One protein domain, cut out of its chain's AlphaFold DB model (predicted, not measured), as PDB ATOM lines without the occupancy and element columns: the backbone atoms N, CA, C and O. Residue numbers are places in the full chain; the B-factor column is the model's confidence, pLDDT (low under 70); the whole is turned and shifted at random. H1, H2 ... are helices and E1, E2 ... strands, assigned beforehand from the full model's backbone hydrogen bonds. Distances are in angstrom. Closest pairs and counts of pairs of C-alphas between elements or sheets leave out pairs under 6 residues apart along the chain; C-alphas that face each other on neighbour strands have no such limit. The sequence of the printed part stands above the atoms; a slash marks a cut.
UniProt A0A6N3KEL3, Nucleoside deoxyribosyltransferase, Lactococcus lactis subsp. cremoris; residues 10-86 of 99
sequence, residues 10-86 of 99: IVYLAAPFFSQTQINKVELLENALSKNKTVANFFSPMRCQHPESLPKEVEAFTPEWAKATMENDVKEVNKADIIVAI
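Overview. This is residues 10 to 86 of the 99 residues of the protein "Nucleoside deoxyribosyltransferase" of Lactococcus lactis subsp. cremoris (UniProt A0A6N3KEL3). A small sheet of three short parallel strands has H1 packed over one face, while H2 reaches away from the sheet as a long arm and meets it only near its last residues. The stretch from 44 to 62 leaves E2 and travels out to the far end of H2, which leads back to the sheet. The printed part has 77 residues, with two named helices and three named strands in the order E1, H1, E2, H2, E3; the sheet's order is E2, E1, E3, and the class is mixed, helices and strands. The whole is only just compact, close to loose, with a radius of gyration of the C-alphas of 13.3 A and spans of 38 by 28 by 17 A.

Arrangement. Begin at E1, residues 10 to 14, the inner strand of the sheet. Beside it is E2, residues 39 to 43, parallel at 39 degrees; look for N 11 and O 41, 3.0 A apart and within hydrogen-bond range. On the other side of E1 is E3, residues 82 to 85, parallel at 24 degrees, with N 14 and O 84 at 2.9 A. H1, residues 20 to 35, is on the sheet at a height over the sheet of 10.4 A, and runs along the strands, at 10 degrees to E1 on the local plane. H1 and the sheet form two layers, a helix on one face of a sheet. The closest C-alphas of H1 and E2 are those of Leu 33 and Val 39, 6.4 A apart. E1, H1 and E2 form a strand-helix-strand unit, two parallel neighbour strands with a helix between them in the chain, and its crossover is right-handed. H2, residues 63 to 79, only grazes the sheet, with its residues 73 to 79; its closest C-alphas to E1 are those of Val 77 and Tyr 12, 5.9 A apart. E2, H2 and E3 form a split unit, with E1 between the two strands, and its crossover is right-handed too. H1 and H2 are apart. In both helices every O i to N i+4 pair is within hydrogen-bond range.

Along the chain. Find C-alpha 10 at (216.616, 151.496, 212.991); from there E1 runs 13.0 A to C-alpha 14. H1 covers 22.7 A from C-alpha 20 to C-alpha 35, and E2 covers 11.2 A. Find C-alpha 63 at (199.971, 128.024, 218.257); from there H2 runs 24.4 A to C-alpha 79. E3 covers 9.8 A and ends at C-alpha 85, (203.079, 153.707, 214.301).

Size, cuts and confidence. The two C-alphas farthest apart, those of Lys 37 and Pro 63, are 39.0 A from each other. The printed part has no cut. The link from E2 to H2, 19 residues, is long; the other three are tight. The mean pLDDT of the printed part is 95.7, and no printed residue is under 70.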
ATOM      1  N   ILE A  10     217.406 152.676 213.352       97.38
ATOM      2  CA  ILE A  10     216.616 151.496 212.991       97.38
ATOM      3  C   ILE A  10     215.168 151.717 213.433       97.38
ATOM      4  O   ILE A  10     214.913 152.090 214.579       97.38
ATOM      5  N   VAL A  11     214.226 151.487 212.522       98.12
ATOM      6  CA  VAL A  11     212.798 151.742 212.746       98.12
ATOM      7  C   VAL A  11     212.017 150.437 212.846       98.12
ATOM      8  O   VAL A  11     212.150 149.572 211.985       98.12
ATOM      9  N   TYR A  12     211.138 150.321 213.836       98.38
ATOM     10  CA  TYR A  12     210.049 149.345 213.813       98.38
ATOM     11  C   TYR A  12     208.784 150.008 213.256       98.38
ATOM     12  O   TYR A  12     208.312 151.005 213.811       98.38
ATOM     13  N   LEU A  13     208.254 149.494 212.143       97.88
ATOM     14  CA  LEU A  13     207.030 149.988 211.511       97.88
ATOM     15  C   LEU A  13     205.829 149.232 212.093       97.88
ATOM     16  O   LEU A  13     205.592 148.082 211.738       97.88
ATOM     17  N   ALA A  14     205.062 149.885 212.966       96.75
ATOM     18  CA  ALA A  14     203.836 149.328 213.531       96.75
ATOM     19  C   ALA A  14     202.622 149.830 212.738       96.75
ATOM     20  O   ALA A  14     202.413 151.038 212.618       96.75
ATOM     21  N   ALA A  15     201.836 148.932 212.158       94.81
ATOM     22  CA  ALA A  15     200.641 149.308 211.415       94.81
ATOM     23  C   ALA A  15     199.717 148.102 211.211       94.81
ATOM     24  O   ALA A  15     200.219 146.994 210.990       94.81
ATOM     25  N   PRO A  16     198.394 148.317 211.161       93.31
ATOM     26  CA  PRO A  16     197.478 147.300 210.672       93.31
ATOM     27  C   PRO A  16     197.665 147.070 209.165       93.31
ATOM     28  O   PRO A  16     198.095 147.963 208.430       93.31
ATOM     29  N   PHE A  17     197.299 145.880 208.689       93.88
ATOM     30  CA  PHE A  17     197.362 145.488 207.272       93.88
ATOM     31  C   PHE A  17     196.206 144.550 206.871       93.88
ATOM     32  O   PHE A  17     196.347 143.675 206.022       93.88
ATOM     33  N   PHE A  18     195.034 144.738 207.483       91.00
ATOM     34  CA  PHE A  18     193.839 143.909 207.283       91.00
ATOM     35  C   PHE A  18     193.029 144.292 206.035       91.00
ATOM     36  O   PHE A  18     192.232 143.494 205.543       91.00
ATOM     37  N   SER A  19     193.209 145.513 205.522       90.75
ATOM     38  CA  SER A  19     192.530 146.020 204.325       90.75
ATOM     39  C   SER A  19     193.516 146.564 203.293       90.75
ATOM     40  O   SER A  19     194.633 146.961 203.621       90.75
ATOM     41  N   GLN A  20     193.092 146.657 202.027       92.38
ATOM     42  CA  GLN A  20     193.931 147.243 200.975       92.38
ATOM     43  C   GLN A  20     194.308 148.699 201.285       92.38
ATOM     44  O   GLN A  20     195.417 149.132 200.989       92.38
ATOM     45  N   THR A  21     193.405 149.457 201.912       91.56
ATOM     46  CA  THR A  21     193.680 150.831 202.348       91.56
ATOM     47  C   THR A  21     194.818 150.869 203.365       91.56
ATOM     48  O   THR A  21     195.702 151.717 203.256       91.56
ATOM     49  N   GLN A  22     194.820 149.945 204.326       92.38
ATOM     50  CA  GLN A  22     195.874 149.821 205.331       92.38
ATOM     51  C   GLN A  22     197.198 149.379 204.698       92.38
ATOM     52  O   GLN A  22     198.214 150.037 204.905       92.38
ATOM     53  N   ILE A  23     197.175 148.364 203.829       95.06
ATOM     54  CA  ILE A  23     198.355 147.912 203.073       95.06
ATOM     55  C   ILE A  23     198.970 149.074 202.280       95.06
ATOM     56  O   ILE A  23     200.168 149.320 202.380       95.06
ATOM     57  N   ASN A  24     198.158 149.868 201.577       95.50
ATOM     58  CA  ASN A  24     198.649 151.028 200.824       95.50
ATOM     59  C   ASN A  24     199.328 152.073 201.732       95.50
ATOM     60  O   ASN A  24     200.298 152.713 201.320       95.50
ATOM     61  N   LYS A  25     198.831 152.269 202.963       95.19
ATOM     62  CA  LYS A  25     199.458 153.165 203.953       95.19
ATOM     63  C   LYS A  25     200.802 152.612 204.427       95.19
ATOM     64  O   LYS A  25     201.758 153.383 204.522       95.19
ATOM     65  N   VAL A  26     200.889 151.301 204.672       96.62
ATOM     66  CA  VAL A  26     202.152 150.626 205.010       96.62
ATOM     67  C   VAL A  26     203.166 150.814 203.886       96.62
ATOM     68  O   VAL A  26     204.257 151.313 204.136       96.62
ATOM     69  N   GLU A  27     202.796 150.531 202.638       98.00
ATOM     70  CA  GLU A  27     203.693 150.667 201.481       98.00
ATOM     71  C   GLU A  27     204.171 152.106 201.257       98.00
ATOM     72  O   GLU A  27     205.336 152.351 200.925       98.00
ATOM     73  N   LEU A  28     203.289 153.085 201.480       97.81
ATOM     74  CA  LEU A  28     203.656 154.496 201.437       97.81
ATOM     75  C   LEU A  28     204.721 154.831 202.492       97.81
ATOM     76  O   LEU A  28     205.678 155.550 202.188       97.81
ATOM     77  N   LEU A  29     204.580 154.300 203.711       97.56
ATOM     78  CA  LEU A  29     205.545 154.494 204.789       97.56
ATOM     79  C   LEU A  29     206.865 153.755 204.523       97.56
ATOM     80  O   LEU A  29     207.921 154.368 204.663       97.56
ATOM     81  N   GLU A  30     206.831 152.500 204.062       98.12
ATOM     82  CA  GLU A  30     208.024 151.736 203.649       98.12
ATOM     83  C   GLU A  30     208.850 152.534 202.618       98.12
ATOM     84  O   GLU A  30     210.067 152.698 202.752       98.12
ATOM     85  N   ASN A  31     208.184 153.119 201.618       98.25
ATOM     86  CA  ASN A  31     208.814 153.954 200.593       98.25
ATOM     87  C   ASN A  31     209.400 155.259 201.166       98.25
ATOM     88  O   ASN A  31     210.493 155.682 200.777       98.25
ATOM     89  N   ALA A  32     208.695 155.908 202.097       98.12
ATOM     90  CA  ALA A  32     209.178 157.118 202.758       98.12
ATOM     91  C   ALA A  32     210.420 156.840 203.624       98.12
ATOM     92  O   ALA A  32     211.403 157.579 203.535       98.12
ATOM     93  N   LEU A  33     210.405 155.756 204.408       97.56
ATOM     94  CA  LEU A  33     211.533 155.319 205.236       97.56
ATOM     95  C   LEU A  33     212.750 154.964 204.377       97.56
ATOM     96  O   LEU A  33     213.845 155.441 204.659       97.56
ATOM     97  N   SER A  34     212.548 154.241 203.270       97.25
ATOM     98  CA  SER A  34     213.617 153.866 202.329       97.25
ATOM     99  C   SER A  34     214.351 155.066 201.714       97.25
ATOM    100  O   SER A  34     215.515 154.970 201.333       97.25
ATOM    101  N   LYS A  35     213.677 156.217 201.595       97.50
ATOM    102  CA  LYS A  35     214.245 157.465 201.050       97.50
ATOM    103  C   LYS A  35     214.818 158.389 202.127       97.50
ATOM    104  O   LYS A  35     215.465 159.388 201.797       97.50
ATOM    105  N   ASN A  36     214.572 158.104 203.403       95.88
ATOM    106  CA  ASN A  36     214.968 158.969 204.502       95.88
ATOM    107  C   ASN A  36     216.417 158.687 204.923       95.88
ATOM    108  O   ASN A  36     216.713 157.675 205.544       95.88
ATOM    109  N   LYS A  37     217.324 159.641 204.675       94.06
ATOM    110  CA  LYS A  37     218.758 159.530 205.020       94.06
ATOM    111  C   LYS A  37     219.049 159.379 206.518       94.06
ATOM    112  O   LYS A  37     220.181 159.080 206.887       94.06
ATOM    113  N   THR A  38     218.066 159.640 207.378       94.25
ATOM    114  CA  THR A  38     218.184 159.439 208.830       94.25
ATOM    115  C   THR A  38     217.747 158.045 209.276       94.25
ATOM    116  O   THR A  38     217.878 157.738 210.451       94.25
ATOM    117  N   VAL A  39     217.280 157.191 208.363       96.12
ATOM    118  CA  VAL A  39     216.887 155.803 208.631       96.12
ATOM    119  C   VAL A  39     217.956 154.871 208.063       96.12
ATOM    120  O   VAL A  39     218.288 154.947 206.884       96.12
ATOM    121  N   ALA A  40     218.523 154.014 208.910       96.06
ATOM    122  CA  ALA A  40     219.490 152.995 208.506       96.06
ATOM    123  C   ALA A  40     218.792 151.782 207.879       96.06
ATOM    124  O   ALA A  40     219.230 151.265 206.856       96.06
ATOM    125  N   ASN A  41     217.727 151.320 208.535       97.00
ATOM    126  CA  ASN A  41     216.907 150.186 208.133       97.00
ATOM    127  C   ASN A  41     215.541 150.269 208.834       97.00
ATOM    128  O   ASN A  41     215.394 150.997 209.821       97.00
ATOM    129  N   PHE A  42     214.563 149.499 208.367       97.88
ATOM    130  CA  PHE A  42     213.294 149.324 209.059       97.88
ATOM    131  C   PHE A  42     212.821 147.869 209.018       97.88
ATOM    132  O   PHE A  42     213.120 147.136 208.078       97.88
ATOM    133  N   PHE A  43     212.072 147.465 210.040       98.06
ATOM    134  CA  PHE A  43     211.357 146.193 210.087       98.06
ATOM    135  C   PHE A  43     209.858 146.425 209.857       98.06
ATOM    136  O   PHE A  43     209.288 147.357 210.426       98.06
ATOM    137  N   SER A  44     209.235 145.586 209.024       97.44
ATOM    138  CA  SER A  44     207.813 145.644 208.661       97.44
ATOM    139  C   SER A  44     207.161 144.284 208.940       97.44
ATOM    140  O   SER A  44     207.404 143.339 208.178       97.44
ATOM    141  N   PRO A  45     206.326 144.152 209.991       96.69
ATOM    142  CA  PRO A  45     205.659 142.892 210.330       96.69
ATOM    143  C   PRO A  45     204.850 142.315 209.164       96.69
ATOM    144  O   PRO A  45     204.841 141.104 208.949       96.69
ATOM    145  N   MET A  46     204.246 143.175 208.333       96.00
ATOM    146  CA  MET A  46     203.497 142.777 207.132       96.00
ATOM    147  C   MET A  46     204.333 141.922 206.161       96.00
ATOM    148  O   MET A  46     203.791 141.068 205.463       96.00
ATOM    149  N   ARG A  47     205.658 142.127 206.110       95.69
ATOM    150  CA  ARG A  47     206.581 141.386 205.231       95.69
ATOM    151  C   ARG A  47     207.205 140.156 205.902       95.69
ATOM    152  O   ARG A  47     207.846 139.365 205.215       95.69
ATOM    153  N   CYS A  48     207.016 139.977 207.211       92.56
ATOM    154  CA  CYS A  48     207.719 138.983 208.027       92.56
ATOM    155  C   CYS A  48     206.764 138.139 208.891       92.56
ATOM    156  O   CYS A  48     207.023 137.895 210.063       92.56
ATOM    157  N   GLN A  49     205.678 137.648 208.288       91.75
ATOM    158  CA  GLN A  49     204.679 136.798 208.954       91.75
ATOM    159  C   GLN A  49     205.132 135.341 209.175       91.75
ATOM    160  O   GLN A  49     204.398 134.556 209.759       91.75
ATOM    161  N   HIS A  50     206.319 134.947 208.707       93.69
ATOM    162  CA  HIS A  50     206.924 133.640 208.988       93.69
ATOM    163  C   HIS A  50     208.406 133.857 209.311       93.69
ATOM    164  O   HIS A  50     209.214 133.979 208.386       93.69
ATOM    165  N   PRO A  51     208.773 133.992 210.597       90.69
ATOM    166  CA  PRO A  51     210.151 134.265 210.993       90.69
ATOM    167  C   PRO A  51     211.107 133.187 210.478       90.69
ATOM    168  O   PRO A  51     210.779 132.005 210.498       90.69
ATOM    169  N   GLU A  52     212.324 133.564 210.077       90.38
ATOM    170  CA  GLU A  52     213.322 132.614 209.546       90.38
ATOM    171  C   GLU A  52     213.693 131.497 210.538       90.38
ATOM    172  O   GLU A  52     214.131 130.421 210.138       90.38
ATOM    173  N   SER A  53     213.518 131.754 211.837       87.62
ATOM    174  CA  SER A  53     213.724 130.786 212.916       87.62
ATOM    175  C   SER A  53     212.651 129.699 212.999       87.62
ATOM    176  O   SER A  53     212.854 128.724 213.720       87.62
ATOM    177  N   LEU A  54     211.512 129.874 212.326       94.25
ATOM    178  CA  LEU A  54     210.403 128.930 212.341       94.25
ATOM    179  C   LEU A  54     210.532 127.956 211.155       94.25
ATOM    180  O   LEU A  54     210.632 128.415 210.011       94.25
ATOM    181  N   PRO A  55     210.502 126.626 211.374       95.56
ATOM    182  CA  PRO A  55     210.560 125.657 210.284       95.56
ATOM    183  C   PRO A  55     209.448 125.884 209.250       95.56
ATOM    184  O   PRO A  55     208.354 126.345 209.577       95.56
ATOM    185  N   LYS A  56     209.727 125.586 207.977       93.81
ATOM    186  CA  LYS A  56     208.803 125.883 206.863       93.81
ATOM    187  C   LYS A  56     207.544 125.020 206.888       93.81
ATOM    188  O   LYS A  56     206.537 125.389 206.300       93.81
ATOM    189  N   GLU A  57     207.635 123.863 207.525       96.38
ATOM    190  CA  GLU A  57     206.556 122.907 207.735       96.38
ATOM    191  C   GLU A  57     205.543 123.358 208.793       96.38
ATOM    192  O   GLU A  57     204.441 122.815 208.836       96.38
ATOM    193  N   VAL A  58     205.885 124.340 209.635       95.31
ATOM    194  CA  VAL A  58     204.932 124.891 210.599       95.31
ATOM    195  C   VAL A  58     203.950 125.785 209.850       95.31
ATOM    196  O   VAL A  58     204.316 126.829 209.316       95.31
ATOM    197  N   GLU A  59     202.687 125.376 209.811       95.94
ATOM    198  CA  GLU A  59     201.642 126.125 209.120       95.94
ATOM    199  C   GLU A  59     201.267 127.416 209.865       95.94
ATOM    200  O   GLU A  59     201.306 127.496 211.101       95.94
ATOM    201  N   ALA A  60     200.849 128.424 209.095       94.62
ATOM    202  CA  ALA A  60     200.274 129.648 209.638       94.62
ATOM    203  C   ALA A  60     199.039 129.343 210.504       94.62
ATOM    204  O   ALA A  60     198.333 128.359 210.288       94.62
ATOM    205  N   PHE A  61     198.758 130.216 211.475       94.75
ATOM    206  CA  PHE A  61     197.631 130.096 212.416       94.75
ATOM    207  C   PHE A  61     197.692 128.904 213.387       94.75
ATOM    208  O   PHE A  61     196.734 128.653 214.118       94.75
ATOM    209  N   THR A  62     198.824 128.205 213.469       97.38
ATOM    210  CA  THR A  62     199.096 127.261 214.561       97.38
ATOM    211  C   THR A  62     199.570 128.002 215.824       97.38
ATOM    212  O   THR A  62     200.107 129.110 215.722       97.38
ATOM    213  N   PRO A  63     199.429 127.420 217.034       97.62
ATOM    214  CA  PRO A  63     199.971 128.024 218.257       97.62
ATOM    215  C   PRO A  63     201.489 128.236 218.214       97.62
ATOM    216  O   PRO A  63     201.995 129.212 218.764       97.62
ATOM    217  N   GLU A  64     202.213 127.329 217.554       97.31
ATOM    218  CA  GLU A  64     203.661 127.428 217.368       97.31
ATOM    219  C   GLU A  64     204.028 128.614 216.472       97.31
ATOM    220  O   GLU A  64     204.857 129.440 216.856       97.31
ATOM    221  N   TRP A  65     203.344 128.756 215.332       97.75
ATOM    222  CA  TRP A  65     203.498 129.907 214.447       97.75
ATOM    223  C   TRP A  65     203.169 131.223 215.157       97.75
ATOM    224  O   TRP A  65     203.969 132.155 215.128       97.75
ATOM    225  N   ALA A  66     202.032 131.287 215.857       96.06
ATOM    226  CA  ALA A  66     201.593 132.501 216.544       96.06
ATOM    227  C   ALA A  66     202.612 132.953 217.599       96.06
ATOM    228  O   ALA A  66     202.943 134.137 217.684       96.06
ATOM    229  N   LYS A  67     203.155 131.999 218.366       96.44
ATOM    230  CA  LYS A  67     204.210 132.267 219.344       96.44
ATOM    231  C   LYS A  67     205.474 132.796 218.668       96.44
ATOM    232  O   LYS A  67     205.998 133.817 219.104       96.44
ATOM    233  N   ALA A  68     205.947 132.135 217.613       97.00
ATOM    234  CA  ALA A  68     207.173 132.531 216.929       97.00
ATOM    235  C   ALA A  68     207.060 133.916 216.273       97.00
ATOM    236  O   ALA A  68     207.984 134.720 216.393       97.00
ATOM    237  N   THR A  69     205.933 134.219 215.625       96.25
ATOM    238  CA  THR A  69     205.674 135.532 215.015       96.25
ATOM    239  C   THR A  69     205.642 136.634 216.073       96.25
ATOM    240  O   THR A  69     206.359 137.623 215.939       96.25
ATOM    241  N   MET A  70     204.919 136.432 217.182       95.94
ATOM    242  CA  MET A  70     204.897 137.381 218.302       95.94
ATOM    243  C   MET A  70     206.296 137.601 218.904       95.94
ATOM    244  O   MET A  70     206.702 138.737 219.140       95.94
ATOM    245  N   GLU A  71     207.051 136.528 219.164       96.69
ATOM    246  CA  GLU A  71     208.408 136.625 219.719       96.69
ATOM    247  C   GLU A  71     209.368 137.349 218.764       96.69
ATOM    248  O   GLU A  71     210.231 138.110 219.214       96.69
ATOM    249  N   ASN A  72     209.207 137.152 217.453       97.25
ATOM    250  CA  ASN A  72     209.960 137.882 216.443       97.25
ATOM    251  C   ASN A  72     209.632 139.380 216.471       97.25
ATOM    252  O   ASN A  72     210.553 140.192 216.539       97.25
ATOM    253  N   ASP A  73     208.353 139.748 216.504       97.06
ATOM    254  CA  ASP A  73     207.938 141.151 216.576       97.06
ATOM    255  C   ASP A  73     208.491 141.832 217.838       97.06
ATOM    256  O   ASP A  73     209.119 142.886 217.750       97.06
ATOM    257  N   VAL A  74     208.391 141.186 219.008       97.00
ATOM    258  CA  VAL A  74     208.973 141.689 220.269       97.00
ATOM    259  C   VAL A  74     210.491 141.870 220.161       97.00
ATOM    260  O   VAL A  74     211.052 142.852 220.658       97.00
ATOM    261  N   LYS A  75     211.191 140.935 219.515       97.38
ATOM    262  CA  LYS A  75     212.638 141.028 219.293       97.38
ATOM    263  C   LYS A  75     212.998 142.208 218.392       97.38
ATOM    264  O   LYS A  75     213.977 142.892 218.680       97.38
ATOM    265  N   GLU A  76     212.241 142.450 217.326       97.56
ATOM    266  CA  GLU A  76     212.489 143.566 216.410       97.56
ATOM    267  C   GLU A  76     212.123 144.919 217.031       97.56
ATOM    268  O   GLU A  76     212.868 145.882 216.850       97.56
ATOM    269  N   VAL A  77     211.081 144.980 217.868       97.25
ATOM    270  CA  VAL A  77     210.794 146.151 218.714       97.25
ATOM    271  C   VAL A  77     211.986 146.471 219.619       97.25
ATOM    272  O   VAL A  77     212.445 147.609 219.647       97.25
ATOM    273  N   ASN A  78     212.538 145.473 220.318       97.50
ATOM    274  CA  ASN A  78     213.673 145.672 221.229       97.50
ATOM    275  C   ASN A  78     214.977 146.085 220.523       97.50
ATOM    276  O   ASN A  78     215.867 146.652 221.157       97.50
ATOM    277  N   LYS A  79     215.127 145.764 219.233       96.81
ATOM    278  CA  LYS A  79     216.291 146.155 218.424       96.81
ATOM    279  C   LYS A  79     216.175 147.561 217.843       96.81
ATOM    280  O   LYS A  79     217.203 148.147 217.506       96.81
ATOM    281  N   ALA A  80     214.957 148.053 217.638       97.25
ATOM    282  CA  ALA A  80     214.728 149.334 216.995       97.25
ATOM    283  C   ALA A  80     215.135 150.499 217.910       97.25
ATOM    284  O   ALA A  80     214.939 150.463 219.121       97.25
ATOM    285  N   ASP A  81     215.677 151.561 217.315       96.38
ATOM    286  CA  ASP A  81     215.939 152.807 218.037       96.38
ATOM    287  C   ASP A  81     214.639 153.609 218.221       96.38
ATOM    288  O   ASP A  81     214.490 154.342 219.200       96.38
ATOM    289  N   ILE A  82     213.710 153.501 217.260       95.69
ATOM    290  CA  ILE A  82     212.406 154.172 217.283       95.69
ATOM    291  C   ILE A  82     211.293 153.272 216.738       95.69
ATOM    292  O   ILE A  82     211.513 152.435 215.861       95.69
ATOM    293  N   ILE A  83     210.070 153.525 217.199       97.00
ATOM    294  CA  ILE A  83     208.843 152.945 216.651       97.00
ATOM    295  C   ILE A  83     208.109 154.035 215.870       97.00
ATOM    296  O   ILE A  83     207.935 155.150 216.366       97.00
ATOM    297  N   VAL A  84     207.667 153.715 214.657       96.69
ATOM    298  CA  VAL A  84     206.769 154.565 213.868       96.69
ATOM    299  C   VAL A  84     205.460 153.813 213.690       96.69
ATOM    300  O   VAL A  84     205.427 152.784 213.018       96.69
ATOM    301  N   ALA A  85     204.395 154.331 214.304       95.31
ATOM    302  CA  ALA A  85     203.079 153.707 214.301       95.31
ATOM    303  C   ALA A  85     202.104 154.421 213.350       95.31
ATOM    304  O   ALA A  85     201.973 155.647 213.392       95.31
ATOM    305  N   ILE A  86     201.386 153.659 212.524       92.81
ATOM    306  CA  ILE A  86     200.203 154.126 211.795       92.81
ATOM    307  C   ILE A  86     198.981 153.809 212.656       92.81
ATOM    308  O   ILE A  86     198.448 152.703 212.618       92.81
TER     309      ILE A  86